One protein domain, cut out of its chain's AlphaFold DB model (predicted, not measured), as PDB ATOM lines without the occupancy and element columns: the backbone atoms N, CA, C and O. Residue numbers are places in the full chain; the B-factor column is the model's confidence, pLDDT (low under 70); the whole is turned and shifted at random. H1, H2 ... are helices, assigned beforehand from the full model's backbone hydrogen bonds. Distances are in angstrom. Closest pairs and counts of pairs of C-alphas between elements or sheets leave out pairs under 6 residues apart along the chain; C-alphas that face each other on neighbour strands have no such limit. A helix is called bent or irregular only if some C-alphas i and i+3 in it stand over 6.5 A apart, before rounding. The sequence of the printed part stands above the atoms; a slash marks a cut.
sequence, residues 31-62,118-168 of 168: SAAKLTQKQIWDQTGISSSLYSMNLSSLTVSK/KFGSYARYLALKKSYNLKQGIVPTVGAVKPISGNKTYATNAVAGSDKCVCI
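Overview. This is residues 31 to 62 and 118 to 168 of the 168 residues of an uncharacterized protein of viral metagenome (UniProt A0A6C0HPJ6). Two helices, H2 and H3, cross nearly at right angles at one end of a loose, mostly irregular domain, while H1 sits by itself toward the other end. From H3 a long stretch with no named element, residues 134 to 168, makes a wide loop out to H1's end and folds back toward the middle, and its last residues, 162 to 168, stick out as a free tail. The printed part has 83 residues with three named helices, in the order H1, H2, H3, and no named strand; the class is all helix, though under half of the residues, 37 of the 83, are in named elements. The whole is loose, with a radius of gyration of the C-alphas of 15.1 A, and spans 48 by 40 by 22 A.

Along the chain. The printed part begins at Ser 31, and H1 follows as residues 32 to 40, with C-alpha 32 at (-28.551, 2.524, 63.417) and 12.4 A from first to last C-alpha. H2, the longest helix, is residues 48 to 62; it begins with C-alpha 48 at (-28.270, 1.500, 40.104) and is 20.8 A long from first to last C-alpha. After the cut, H3 is residues 121 to 133, 19.2 A from first to last C-alpha, and ends with C-alpha 133 at (-46.583, 3.006, 45.200).

Arrangement. H1 touches no helix: it is apart from H2 and apart from H3. A short link of 7 residues joins H1 to H2. H2 and H3 touch, with 17 pairs of C-alphas within 8 A. Their closest C-alphas are those of Ser 57 and Ala 127, 4.4 A apart, and their centres are 9.9 A apart. Their lines stand at 87 degrees, about perpendicular. In H1 every O i to N i+4 pair is within hydrogen-bond range; in H2 it is 10 of 11 and in H3 8 of 9.

Size, cuts and confidence. The C-alphas farthest apart are those of Lys 118 and Gly 143, at 48.3 A, and the outline is only just flat, at 48 by 40 by 22 A. Residues 63 to 117 are cut out, and C-alpha 62 and C-alpha 118 are 19.7 A apart across the cut, which falls in the link from H2 to H3. Residues 162 to 168 stand free, up to the chain's last residue, Ile 168, whose C-alpha is at (-25.415, 28.985, 57.468). The mean pLDDT of the printed part is 71.4; 28 residues are under 70, namely 31 to 32, 61 to 62, 118 to 121, 135 to 145 and 160 to 168.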
ATOM      1  N   SER A  31     -31.292   6.319  62.929       59.47
ATOM      2  CA  SER A  31     -31.022   5.404  64.042       59.47
ATOM      3  C   SER A  31     -30.392   4.143  63.457       59.47
ATOM      4  O   SER A  31     -30.887   3.655  62.438       59.47
ATOM      5  N   ALA A  32     -29.258   3.676  63.992       65.50
ATOM      6  CA  ALA A  32     -28.551   2.524  63.417       65.50
ATOM      7  C   ALA A  32     -29.534   1.364  63.148       65.50
ATOM      8  O   ALA A  32     -29.519   0.767  62.077       65.50
ATOM      9  N   ALA A  33     -30.517   1.212  64.044       73.94
ATOM     10  CA  ALA A  33     -31.699   0.361  63.930       73.94
ATOM     11  C   ALA A  33     -32.514   0.499  62.618       73.94
ATOM     12  O   ALA A  33     -32.957  -0.499  62.056       73.94
ATOM     13  N   LYS A  34     -32.724   1.711  62.089       74.31
ATOM     14  CA  LYS A  34     -33.429   1.956  60.816       74.31
ATOM     15  C   LYS A  34     -32.599   1.525  59.609       74.31
ATOM     16  O   LYS A  34     -33.168   1.060  58.623       74.31
ATOM     17  N   LEU A  35     -31.277   1.703  59.654       76.62
ATOM     18  CA  LEU A  35     -30.385   1.225  58.593       76.62
ATOM     19  C   LEU A  35     -30.332  -0.304  58.591       76.62
ATOM     20  O   LEU A  35     -30.566  -0.904  57.545       76.62
ATOM     21  N   THR A  36     -30.153  -0.918  59.762       80.88
ATOM     22  CA  THR A  36     -30.181  -2.379  59.915       80.88
ATOM     23  C   THR A  36     -31.535  -2.963  59.521       80.88
ATOM     24  O   THR A  36     -31.581  -3.977  58.837       80.88
ATOM     25  N   GLN A  37     -32.656  -2.307  59.847       81.19
ATOM     26  CA  GLN A  37     -33.982  -2.773  59.422       81.19
ATOM     27  C   GLN A  37     -34.148  -2.741  57.896       81.19
ATOM     28  O   GLN A  37     -34.732  -3.658  57.319       81.19
ATOM     29  N   LYS A  38     -33.626  -1.706  57.224       80.88
ATOM     30  CA  LYS A  38     -33.634  -1.639  55.756       80.88
ATOM     31  C   LYS A  38     -32.748  -2.709  55.121       80.88
ATOM     32  O   LYS A  38     -33.108  -3.193  54.053       80.88
ATOM     33  N   GLN A  39     -31.632  -3.059  55.758       85.75
ATOM     34  CA  GLN A  39     -30.780  -4.168  55.327       85.75
ATOM     35  C   GLN A  39     -31.506  -5.509  55.477       85.75
ATOM     36  O   GLN A  39     -31.577  -6.247  54.510       85.75
ATOM     37  N   ILE A  40     -32.130  -5.781  56.630       86.25
ATOM     38  CA  ILE A  40     -32.874  -7.032  56.891       86.25
ATOM     39  C   ILE A  40     -34.061  -7.228  55.938       86.25
ATOM     40  O   ILE A  40     -34.423  -8.355  55.623       86.25
ATOM     41  N   TRP A  41     -34.704  -6.145  55.499       86.62
ATOM     42  CA  TRP A  41     -35.797  -6.200  54.522       86.62
ATOM     43  C   TRP A  41     -35.332  -6.048  53.065       86.62
ATOM     44  O   TRP A  41     -36.174  -5.792  52.199       86.62
ATOM     45  N   ASP A  42     -34.026  -6.156  52.805       86.50
ATOM     46  CA  ASP A  42     -33.405  -6.113  51.474       86.50
ATOM     47  C   ASP A  42     -33.746  -4.855  50.660       86.50
ATOM     48  O   ASP A  42     -33.989  -4.879  49.453       86.50
ATOM     49  N   GLN A  43     -33.790  -3.705  51.330       80.50
ATOM     50  CA  GLN A  43     -34.099  -2.421  50.694       80.50
ATOM     51  C   GLN A  43     -32.862  -1.590  50.359       80.50
ATOM     52  O   GLN A  43     -32.959  -0.576  49.661       80.50
ATOM     53  N   THR A  44     -31.704  -1.987  50.882       80.88
ATOM     54  CA  THR A  44     -30.386  -1.441  50.543       80.88
ATOM     55  C   THR A  44     -29.680  -2.379  49.569       80.88
ATOM     56  O   THR A  44     -29.865  -3.584  49.663       80.88
ATOM     57  N   GLY A  45     -28.852  -1.853  48.662       80.81
ATOM     58  CA  GLY A  45     -28.094  -2.692  47.715       80.81
ATOM     59  C   GLY A  45     -28.835  -3.047  46.420       80.81
ATOM     60  O   GLY A  45     -28.438  -3.961  45.708       80.81
ATOM     61  N   ILE A  46     -29.902  -2.319  46.087       85.12
ATOM     62  CA  ILE A  46     -30.584  -2.434  44.790       85.12
ATOM     63  C   ILE A  46     -29.703  -1.946  43.627       85.12
ATOM     64  O   ILE A  46     -28.873  -1.053  43.796       85.12
ATOM     65  N   SER A  47     -29.949  -2.480  42.424       92.56
ATOM     66  CA  SER A  47     -29.269  -2.046  41.195       92.56
ATOM     67  C   SER A  47     -29.395  -0.535  40.961       92.56
ATOM     68  O   SER A  47     -30.434   0.076  41.247       92.56
ATOM     69  N   SER A  48     -28.348   0.063  40.392       88.25
ATOM     70  CA  SER A  48     -28.270   1.500  40.104       88.25
ATOM     71  C   SER A  48     -29.426   1.988  39.225       88.25
ATOM     72  O   SER A  48     -29.958   3.075  39.460       88.25
ATOM     73  N   SER A  49     -29.873   1.171  38.267       90.12
ATOM     74  CA  SER A  49     -31.009   1.471  37.386       90.12
ATOM     75  C   SER A  49     -32.342   1.494  38.138       90.12
ATOM     76  O   SER A  49     -33.185   2.361  37.907       90.12
ATOM     77  N   LEU A  50     -32.533   0.582  39.092       87.94
ATOM     78  CA  LEU A  50     -33.729   0.535  39.930       87.94
ATOM     79  C   LEU A  50     -33.757   1.736  40.882       87.94
ATOM     80  O   LEU A  50     -34.794   2.389  41.036       87.94
ATOM     81  N   TYR A  51     -32.606   2.070  41.471       87.12
ATOM     82  CA  TYR A  51     -32.456   3.240  42.332       87.12
ATOM     83  C   TYR A  51     -32.754   4.540  41.575       87.12
ATOM     84  O   TYR A  51     -33.569   5.342  42.035       87.12
ATOM     85  N   SER A  52     -32.158   4.736  40.395       87.12
ATOM     86  CA  SER A  52     -32.373   5.936  39.582       87.12
ATOM     87  C   SER A  52     -33.822   6.052  39.101       87.12
ATOM     88  O   SER A  52     -34.386   7.144  39.151       87.12
ATOM     89  N   MET A  53     -34.467   4.935  38.744       86.94
ATOM     90  CA  MET A  53     -35.878   4.897  38.354       86.94
ATOM     91  C   MET A  53     -36.830   5.200  39.523       86.94
ATOM     92  O   MET A  53     -37.898   5.780  39.332       86.94
ATOM     93  N   ASN A  54     -36.494   4.780  40.745       86.06
ATOM     94  CA  ASN A  54     -37.275   5.125  41.935       86.06
ATOM     95  C   ASN A  54     -37.082   6.596  42.313       86.06
ATOM     96  O   ASN A  54     -38.044   7.278  42.660       86.06
ATOM     97  N   LEU A  55     -35.849   7.095  42.208       83.25
ATOM     98  CA  LEU A  55     -35.520   8.490  42.469       83.25
ATOM     99  C   LEU A  55     -36.219   9.414  41.468       83.25
ATOM    100  O   LEU A  55     -36.868  10.365  41.893       83.25
ATOM    101  N   SER A  56     -36.162   9.115  40.167       82.44
ATOM    102  CA  SER A  56     -36.834   9.915  39.136       82.44
ATOM    103  C   SER A  56     -38.346   9.970  39.371       82.44
ATOM    104  O   SER A  56     -38.947  11.044  39.382       82.44
ATOM    105  N   SER A  57     -38.957   8.831  39.692       81.88
ATOM    106  CA  SER A  57     -40.373   8.743  40.040       81.88
ATOM    107  C   SER A  57     -40.755   9.620  41.240       81.88
ATOM    108  O   SER A  57     -41.742  10.353  41.180       81.88
ATOM    109  N   LEU A  58     -39.957   9.611  42.309       77.25
ATOM    110  CA  LEU A  58     -40.202  10.440  43.493       77.25
ATOM    111  C   LEU A  58     -39.965  11.935  43.234       77.25
ATOM    112  O   LEU A  58     -40.693  12.764  43.780       77.25
ATOM    113  N   THR A  59     -38.996  12.293  42.385       76.00
ATOM    114  CA  THR A  59     -38.733  13.699  42.028       76.00
ATOM    115  C   THR A  59     -39.909  14.338  41.296       76.00
ATOM    116  O   THR A  59     -40.295  15.452  41.641       76.00
ATOM    117  N   VAL A  60     -40.553  13.597  40.387       73.81
ATOM    118  CA  VAL A  60     -41.754  14.042  39.662       73.81
ATOM    119  C   VAL A  60     -42.918  14.339  40.619       73.81
ATOM    120  O   VAL A  60     -43.705  15.250  40.383       73.81
ATOM    121  N   SER A  61     -43.019  13.613  41.736       69.88
ATOM    122  CA  SER A  61     -44.105  13.792  42.710       69.88
ATOM    123  C   SER A  61     -43.825  14.801  43.824       69.88
ATOM    124  O   SER A  61     -44.751  15.169  44.547       69.88
ATOM    125  N   LYS A  62     -42.588  15.297  43.970       61.06
ATOM    126  CA  LYS A  62     -42.186  16.201  45.064       61.06
ATOM    127  C   LYS A  62     -42.993  17.508  45.095       61.06
ATOM    128  O   LYS A  62     -43.357  17.966  46.175       61.06
ATOM    129  N   LYS A 118     -43.367  18.667  25.263       54.47
ATOM    130  CA  LYS A 118     -43.493  17.192  25.412       54.47
ATOM    131  C   LYS A 118     -42.622  16.257  24.543       54.47
ATOM    132  O   LYS A 118     -43.142  15.538  23.699       54.47
ATOM    133  N   PHE A 119     -41.379  16.015  24.960       55.81
ATOM    134  CA  PHE A 119     -40.878  14.629  25.009       55.81
ATOM    135  C   PHE A 119     -41.008  14.124  26.457       55.81
ATOM    136  O   PHE A 119     -40.610  14.809  27.392       55.81
ATOM    137  N   GLY A 120     -41.637  12.961  26.672       62.12
ATOM    138  CA  GLY A 120     -41.721  12.334  28.006       62.12
ATOM    139  C   GLY A 120     -43.016  12.552  28.806       62.12
ATOM    140  O   GLY A 120     -43.041  12.276  30.004       62.12
ATOM    141  N   SER A 121     -44.119  12.982  28.179       67.50
ATOM    142  CA  SER A 121     -45.442  13.067  28.832       67.50
ATOM    143  C   SER A 121     -45.905  11.723  29.411       67.50
ATOM    144  O   SER A 121     -46.337  11.654  30.562       67.50
ATOM    145  N   TYR A 122     -45.747  10.648  28.635       75.69
ATOM    146  CA  TYR A 122     -46.081   9.292  29.059       75.69
ATOM    147  C   TYR A 122     -45.110   8.765  30.123       75.69
ATOM    148  O   TYR A 122     -45.541   8.199  31.125       75.69
ATOM    149  N   ALA A 123     -43.809   9.039  29.978       79.62
ATOM    150  CA  ALA A 123     -42.806   8.681  30.982       79.62
ATOM    151  C   ALA A 123     -43.096   9.346  32.340       79.62
ATOM    152  O   ALA A 123     -43.038   8.685  33.375       79.62
ATOM    153  N   ARG A 124     -43.506  10.623  32.343       74.44
ATOM    154  CA  ARG A 124     -43.933  11.343  33.553       74.44
ATOM    155  C   ARG A 124     -45.212  10.750  34.149       74.44
ATOM    156  O   ARG A 124     -45.292  10.575  35.361       74.44
ATOM    157  N   TYR A 125     -46.196  10.391  33.323       77.06
ATOM    158  CA  TYR A 125     -47.416   9.714  33.779       77.06
ATOM    159  C   TYR A 125     -47.119   8.372  34.465       77.06
ATOM    160  O   TYR A 125     -47.626   8.104  35.557       77.06
ATOM    161  N   LEU A 126     -46.254   7.549  33.868       83.88
ATOM    162  CA  LEU A 126     -45.803   6.298  34.477       83.88
ATOM    163  C   LEU A 126     -45.009   6.552  35.764       83.88
ATOM    164  O   LEU A 126     -45.238   5.879  36.767       83.88
ATOM    165  N   ALA A 127     -44.130   7.556  35.772       81.88
ATOM    166  CA  ALA A 127     -43.374   7.967  36.950       81.88
ATOM    167  C   ALA A 127     -44.295   8.414  38.099       81.88
ATOM    168  O   ALA A 127     -44.052   8.041  39.247       81.88
ATOM    169  N   LEU A 128     -45.387   9.126  37.805       76.12
ATOM    170  CA  LEU A 128     -46.415   9.502  38.781       76.12
ATOM    171  C   LEU A 128     -47.126   8.273  39.347       76.12
ATOM    172  O   LEU A 128     -47.185   8.113  40.568       76.12
ATOM    173  N   LYS A 129     -47.613   7.375  38.483       81.06
ATOM    174  CA  LYS A 129     -48.233   6.111  38.911       81.06
ATOM    175  C   LYS A 129     -47.298   5.301  39.805       81.06
ATOM    176  O   LYS A 129     -47.710   4.819  40.854       81.06
ATOM    177  N   LYS A 130     -46.022   5.207  39.427       84.69
ATOM    178  CA  LYS A 130     -45.001   4.507  40.206       84.69
ATOM    179  C   LYS A 130     -44.762   5.171  41.564       84.69
ATOM    180  O   LYS A 130     -44.701   4.481  42.574       84.69
ATOM    181  N   SER A 131     -44.698   6.499  41.610       78.38
ATOM    182  CA  SER A 131     -44.385   7.244  42.837       78.38
ATOM    183  C   SER A 131     -45.442   7.055  43.922       78.38
ATOM    184  O   SER A 131     -45.119   7.051  45.106       78.38
ATOM    185  N   TYR A 132     -46.698   6.846  43.514       75.12
ATOM    186  CA  TYR A 132     -47.801   6.572  44.423       75.12
ATOM    187  C   TYR A 132     -47.563   5.287  45.224       75.12
ATOM    188  O   TYR A 132     -47.883   5.240  46.409       75.12
ATOM    189  N   ASN A 133     -46.918   4.296  44.600       77.62
ATOM    190  CA  ASN A 133     -46.583   3.006  45.200       77.62
ATOM    191  C   ASN A 133     -45.242   3.010  45.961       77.62
ATOM    192  O   ASN A 133     -44.940   2.054  46.666       77.62
ATOM    193  N   LEU A 134     -44.425   4.066  45.839       76.50
ATOM    194  CA  LEU A 134     -43.102   4.186  46.481       76.50
ATOM    195  C   LEU A 134     -43.124   4.985  47.800       76.50
ATOM    196  O   LEU A 134     -42.070   5.407  48.295       76.50
ATOM    197  N   LYS A 135     -44.315   5.235  48.358       66.50
ATOM    198  CA  LYS A 135     -44.495   6.035  49.576       66.50
ATOM    199  C   LYS A 135     -43.924   5.317  50.799       66.50
ATOM    200  O   LYS A 135     -44.118   4.120  50.987       66.50
ATOM    201  N   GLN A 136     -43.236   6.079  51.647       68.00
ATOM    202  CA  GLN A 136     -42.870   5.624  52.985       68.00
ATOM    203  C   GLN A 136     -44.103   5.724  53.890       68.00
ATOM    204  O   GLN A 136     -44.815   6.729  53.853       68.00
ATOM    205  N   GLY A 137     -44.338   4.699  54.702       63.31
ATOM    206  CA  GLY A 137     -45.261   4.786  55.827       63.31
ATOM    207  C   GLY A 137     -44.687   5.666  56.937       63.31
ATOM    208  O   GLY A 137     -43.497   5.995  56.944       63.31
ATOM    209  N   ILE A 138     -45.533   6.031  57.899       62.12
ATOM    210  CA  ILE A 138     -45.080   6.685  59.128       62.12
ATOM    211  C   ILE A 138     -44.180   5.685  59.859       62.12
ATOM    212  O   ILE A 138     -44.624   4.602  60.233       62.12
ATOM    213  N   VAL A 139     -42.900   6.028  60.021       63.91
ATOM    214  CA  VAL A 139     -42.000   5.234  60.863       63.91
ATOM    215  C   VAL A 139     -42.492   5.403  62.300       63.91
ATOM    216  O   VAL A 139     -42.622   6.554  62.732       63.91
ATOM    217  N   PRO A 140     -42.775   4.315  63.040       60.09
ATOM    218  CA  PRO A 140     -43.218   4.424  64.420       60.09
ATOM    219  C   PRO A 140     -42.178   5.226  65.207       60.09
ATOM    220  O   PRO A 140     -40.998   4.879  65.281       60.09
ATOM    221  N   THR A 141     -42.624   6.375  65.701       57.53
ATOM    222  CA  THR A 141     -41.879   7.205  66.640       57.53
ATOM    223  C   THR A 141     -42.251   6.656  68.009       57.53
ATOM    224  O   THR A 141     -43.441   6.498  68.251       57.53
ATOM    225  N   VAL A 142     -41.264   6.384  68.864       43.28
ATOM    226  CA  VAL A 142     -41.355   5.806  70.225       43.28
ATOM    227  C   VAL A 142     -40.897   4.340  70.283       43.28
ATOM    228  O   VAL A 142     -41.511   3.438  69.724       43.28
ATOM    229  N   GLY A 143     -39.795   4.131  71.012       47.75
ATOM    230  CA  GLY A 143     -39.174   2.833  71.274       47.75
ATOM    231  C   GLY A 143     -38.180   2.444  70.187       47.75
ATOM    232  O   GLY A 143     -38.524   2.405  69.013       47.75
ATOM    233  N   ALA A 144     -36.927   2.179  70.560       52.50
ATOM    234  CA  ALA A 144     -35.923   1.641  69.652       52.50
ATOM    235  C   ALA A 144     -36.481   0.375  68.985       52.50
ATOM    236  O   ALA A 144     -36.512  -0.686  69.606       52.50
ATOM    237  N   VAL A 145     -36.974   0.505  67.747       59.41
ATOM    238  CA  VAL A 145     -37.470  -0.623  66.961       59.41
ATOM    239  C   VAL A 145     -36.297  -1.575  66.844       59.41
ATOM    240  O   VAL A 145     -35.337  -1.296  66.122       59.41
ATOM    241  N   LYS A 146     -36.328  -2.659  67.623       73.00
ATOM    242  CA  LYS A 146     -35.345  -3.716  67.469       73.00
ATOM    243  C   LYS A 146     -35.525  -4.235  66.049       73.00
ATOM    244  O   LYS A 146     -36.654  -4.558  65.681       73.00
ATOM    245  N   PRO A 147     -34.462  -4.239  65.238       74.44
ATOM    246  CA  PRO A 147     -34.572  -4.689  63.871       74.44
ATOM    247  C   PRO A 147     -35.006  -6.160  63.870       74.44
ATOM    248  O   PRO A 147     -34.331  -6.999  64.465       74.44
ATOM    249  N   ILE A 148     -36.155  -6.453  63.262       81.56
ATOM    250  CA  ILE A 148     -36.747  -7.798  63.229       81.56
ATOM    251  C   ILE A 148     -36.795  -8.336  61.801       81.56
ATOM    252  O   ILE A 148     -37.094  -7.609  60.847       81.56
ATOM    253  N   SER A 149     -36.488  -9.627  61.671       80.19
ATOM    254  CA  SER A 149     -36.712 -10.388  60.443       80.19
ATOM    255  C   SER A 149     -38.158 -10.881  60.411       80.19
ATOM    256  O   SER A 149     -38.672 -11.366  61.417       80.19
ATOM    257  N   GLY A 150     -38.827 -10.735  59.266       74.44
ATOM    258  CA  GLY A 150     -40.271 -10.969  59.152       74.44
ATOM    259  C   GLY A 150     -41.127  -9.830  59.736       74.44
ATOM    260  O   GLY A 150     -40.619  -8.909  60.367       74.44
ATOM    261  N   ASN A 151     -42.439  -9.872  59.473       73.25
ATOM    262  CA  ASN A 151     -43.444  -8.901  59.942       73.25
ATOM    263  C   ASN A 151     -43.203  -7.429  59.516       73.25
ATOM    264  O   ASN A 151     -42.755  -6.585  60.294       73.25
ATOM    265  N   LYS A 152     -43.526  -7.099  58.256       75.19
ATOM    266  CA  LYS A 152     -43.419  -5.730  57.721       75.19
ATOM    267  C   LYS A 152     -44.536  -4.840  58.287       75.19
ATOM    268  O   LYS A 152     -45.629  -4.796  57.735       75.19
ATOM    269  N   THR A 153     -44.252  -4.118  59.368       75.75
ATOM    270  CA  THR A 153     -45.224  -3.244  60.059       75.75
ATOM    271  C   THR A 153     -45.362  -1.852  59.442       75.75
ATOM    272  O   THR A 153     -46.359  -1.172  59.666       75.75
ATOM    273  N   TYR A 154     -44.382  -1.413  58.647       77.31
ATOM    274  CA  TYR A 154     -44.437  -0.147  57.917       77.31
ATOM    275  C   TYR A 154     -43.674  -0.232  56.595       77.31
ATOM    276  O   TYR A 154     -42.698  -0.969  56.451       77.31
ATOM    277  N   ALA A 155     -44.120   0.548  55.609       76.12
ATOM    278  CA  ALA A 155     -43.445   0.643  54.325       76.12
ATOM    279  C   ALA A 155     -42.207   1.542  54.432       76.12
ATOM    280  O   ALA A 155     -42.291   2.730  54.745       76.12
ATOM    281  N   THR A 156     -41.048   0.984  54.118       75.38
ATOM    282  CA  THR A 156     -39.809   1.730  53.896       75.38
ATOM    283  C   THR A 156     -39.442   1.678  52.417       75.38
ATOM    284  O   THR A 156     -39.791   0.737  51.711       75.38
ATOM    285  N   ASN A 157     -38.762   2.711  51.924       75.38
ATOM    286  CA  ASN A 157     -38.302   2.781  50.541       75.38
ATOM    287  C   ASN A 157     -36.761   2.813  50.478       75.38
ATOM    288  O   ASN A 157     -36.070   3.143  51.453       75.38
ATOM    289  N   ALA A 158     -36.216   2.515  49.300       76.81
ATOM    290  CA  ALA A 158     -34.775   2.590  49.061       76.81
ATOM    291  C   ALA A 158     -34.262   4.043  48.997       76.81
ATOM    292  O   ALA A 158     -33.158   4.344  49.449       76.81
ATOM    293  N   VAL A 159     -35.076   4.969  48.476       74.31
ATOM    294  CA  VAL A 159     -34.699   6.377  48.292       74.31
ATOM    295  C   VAL A 159     -34.952   7.171  49.573       74.31
ATOM    296  O   VAL A 159     -36.083   7.310  50.030       74.31
ATOM    297  N   ALA A 160     -33.883   7.715  50.146       63.25
ATOM    298  CA  ALA A 160     -33.925   8.626  51.282       63.25
ATOM    299  C   ALA A 160     -34.957   9.754  51.093       63.25
ATOM    300  O   ALA A 160     -34.898  10.470  50.098       63.25
ATOM    301  N   GLY A 161     -35.853   9.963  52.062       55.09
ATOM    302  CA  GLY A 161     -36.462  11.286  52.220       55.09
ATOM    303  C   GLY A 161     -35.365  12.218  52.725       55.09
ATOM    304  O   GLY A 161     -34.651  11.834  53.649       55.09
ATOM    305  N   SER A 162     -35.169  13.361  52.073       49.09
ATOM    306  CA  SER A 162     -34.087  14.302  52.376       49.09
ATOM    307  C   SER A 162     -34.132  14.758  53.836       49.09
ATOM    308  O   SER A 162     -35.147  15.306  54.275       49.09
ATOM    309  N   ASP A 163     -33.020  14.579  54.546       39.59
ATOM    310  CA  ASP A 163     -32.735  15.290  55.787       39.59
ATOM    311  C   ASP A 163     -32.734  16.805  55.492       39.59
ATOM    312  O   ASP A 163     -32.367  17.251  54.400       39.59
ATOM    313  N   LYS A 164     -33.241  17.611  56.430       36.72
ATOM    314  CA  LYS A 164     -33.410  19.060  56.245       36.72
ATOM    315  C   LYS A 164     -32.047  19.716  55.985       36.72
ATOM    316  O   LYS A 164     -31.183  19.682  56.853       36.72
ATOM    317  N   CYS A 165     -31.874  20.351  54.827       34.44
ATOM    318  CA  CYS A 165     -30.732  21.232  54.573       34.44
ATOM    319  C   CYS A 165     -30.905  22.519  55.398       34.44
ATOM    320  O   CYS A 165     -31.953  23.159  55.307       34.44
ATOM    321  N   VAL A 166     -29.901  22.900  56.189       35.62
ATOM    322  CA  VAL A 166     -29.848  24.200  56.877       35.62
ATOM    323  C   VAL A 166     -28.725  25.002  56.231       35.62
ATOM    324  O   VAL A 166     -27.606  24.511  56.111       35.62
ATOM    325  N   CYS A 167     -29.050  26.205  55.767       31.52
ATOM    326  CA  CYS A 167     -28.062  27.169  55.287       31.52
ATOM    327  C   CYS A 167     -27.375  27.801  56.521       31.52
ATOM    328  O   CYS A 167     -28.011  27.927  57.567       31.52
ATOM    329  N   ILE A 168     -26.096  28.166  56.446       35.22
ATOM    330  CA  ILE A 168     -25.415  28.985  57.468       35.22
ATOM    331  C   ILE A 168     -24.877  30.214  56.754       35.22
ATOM    332  O   ILE A 168     -24.288  30.011  55.667       35.22
TER     333      ILE A 168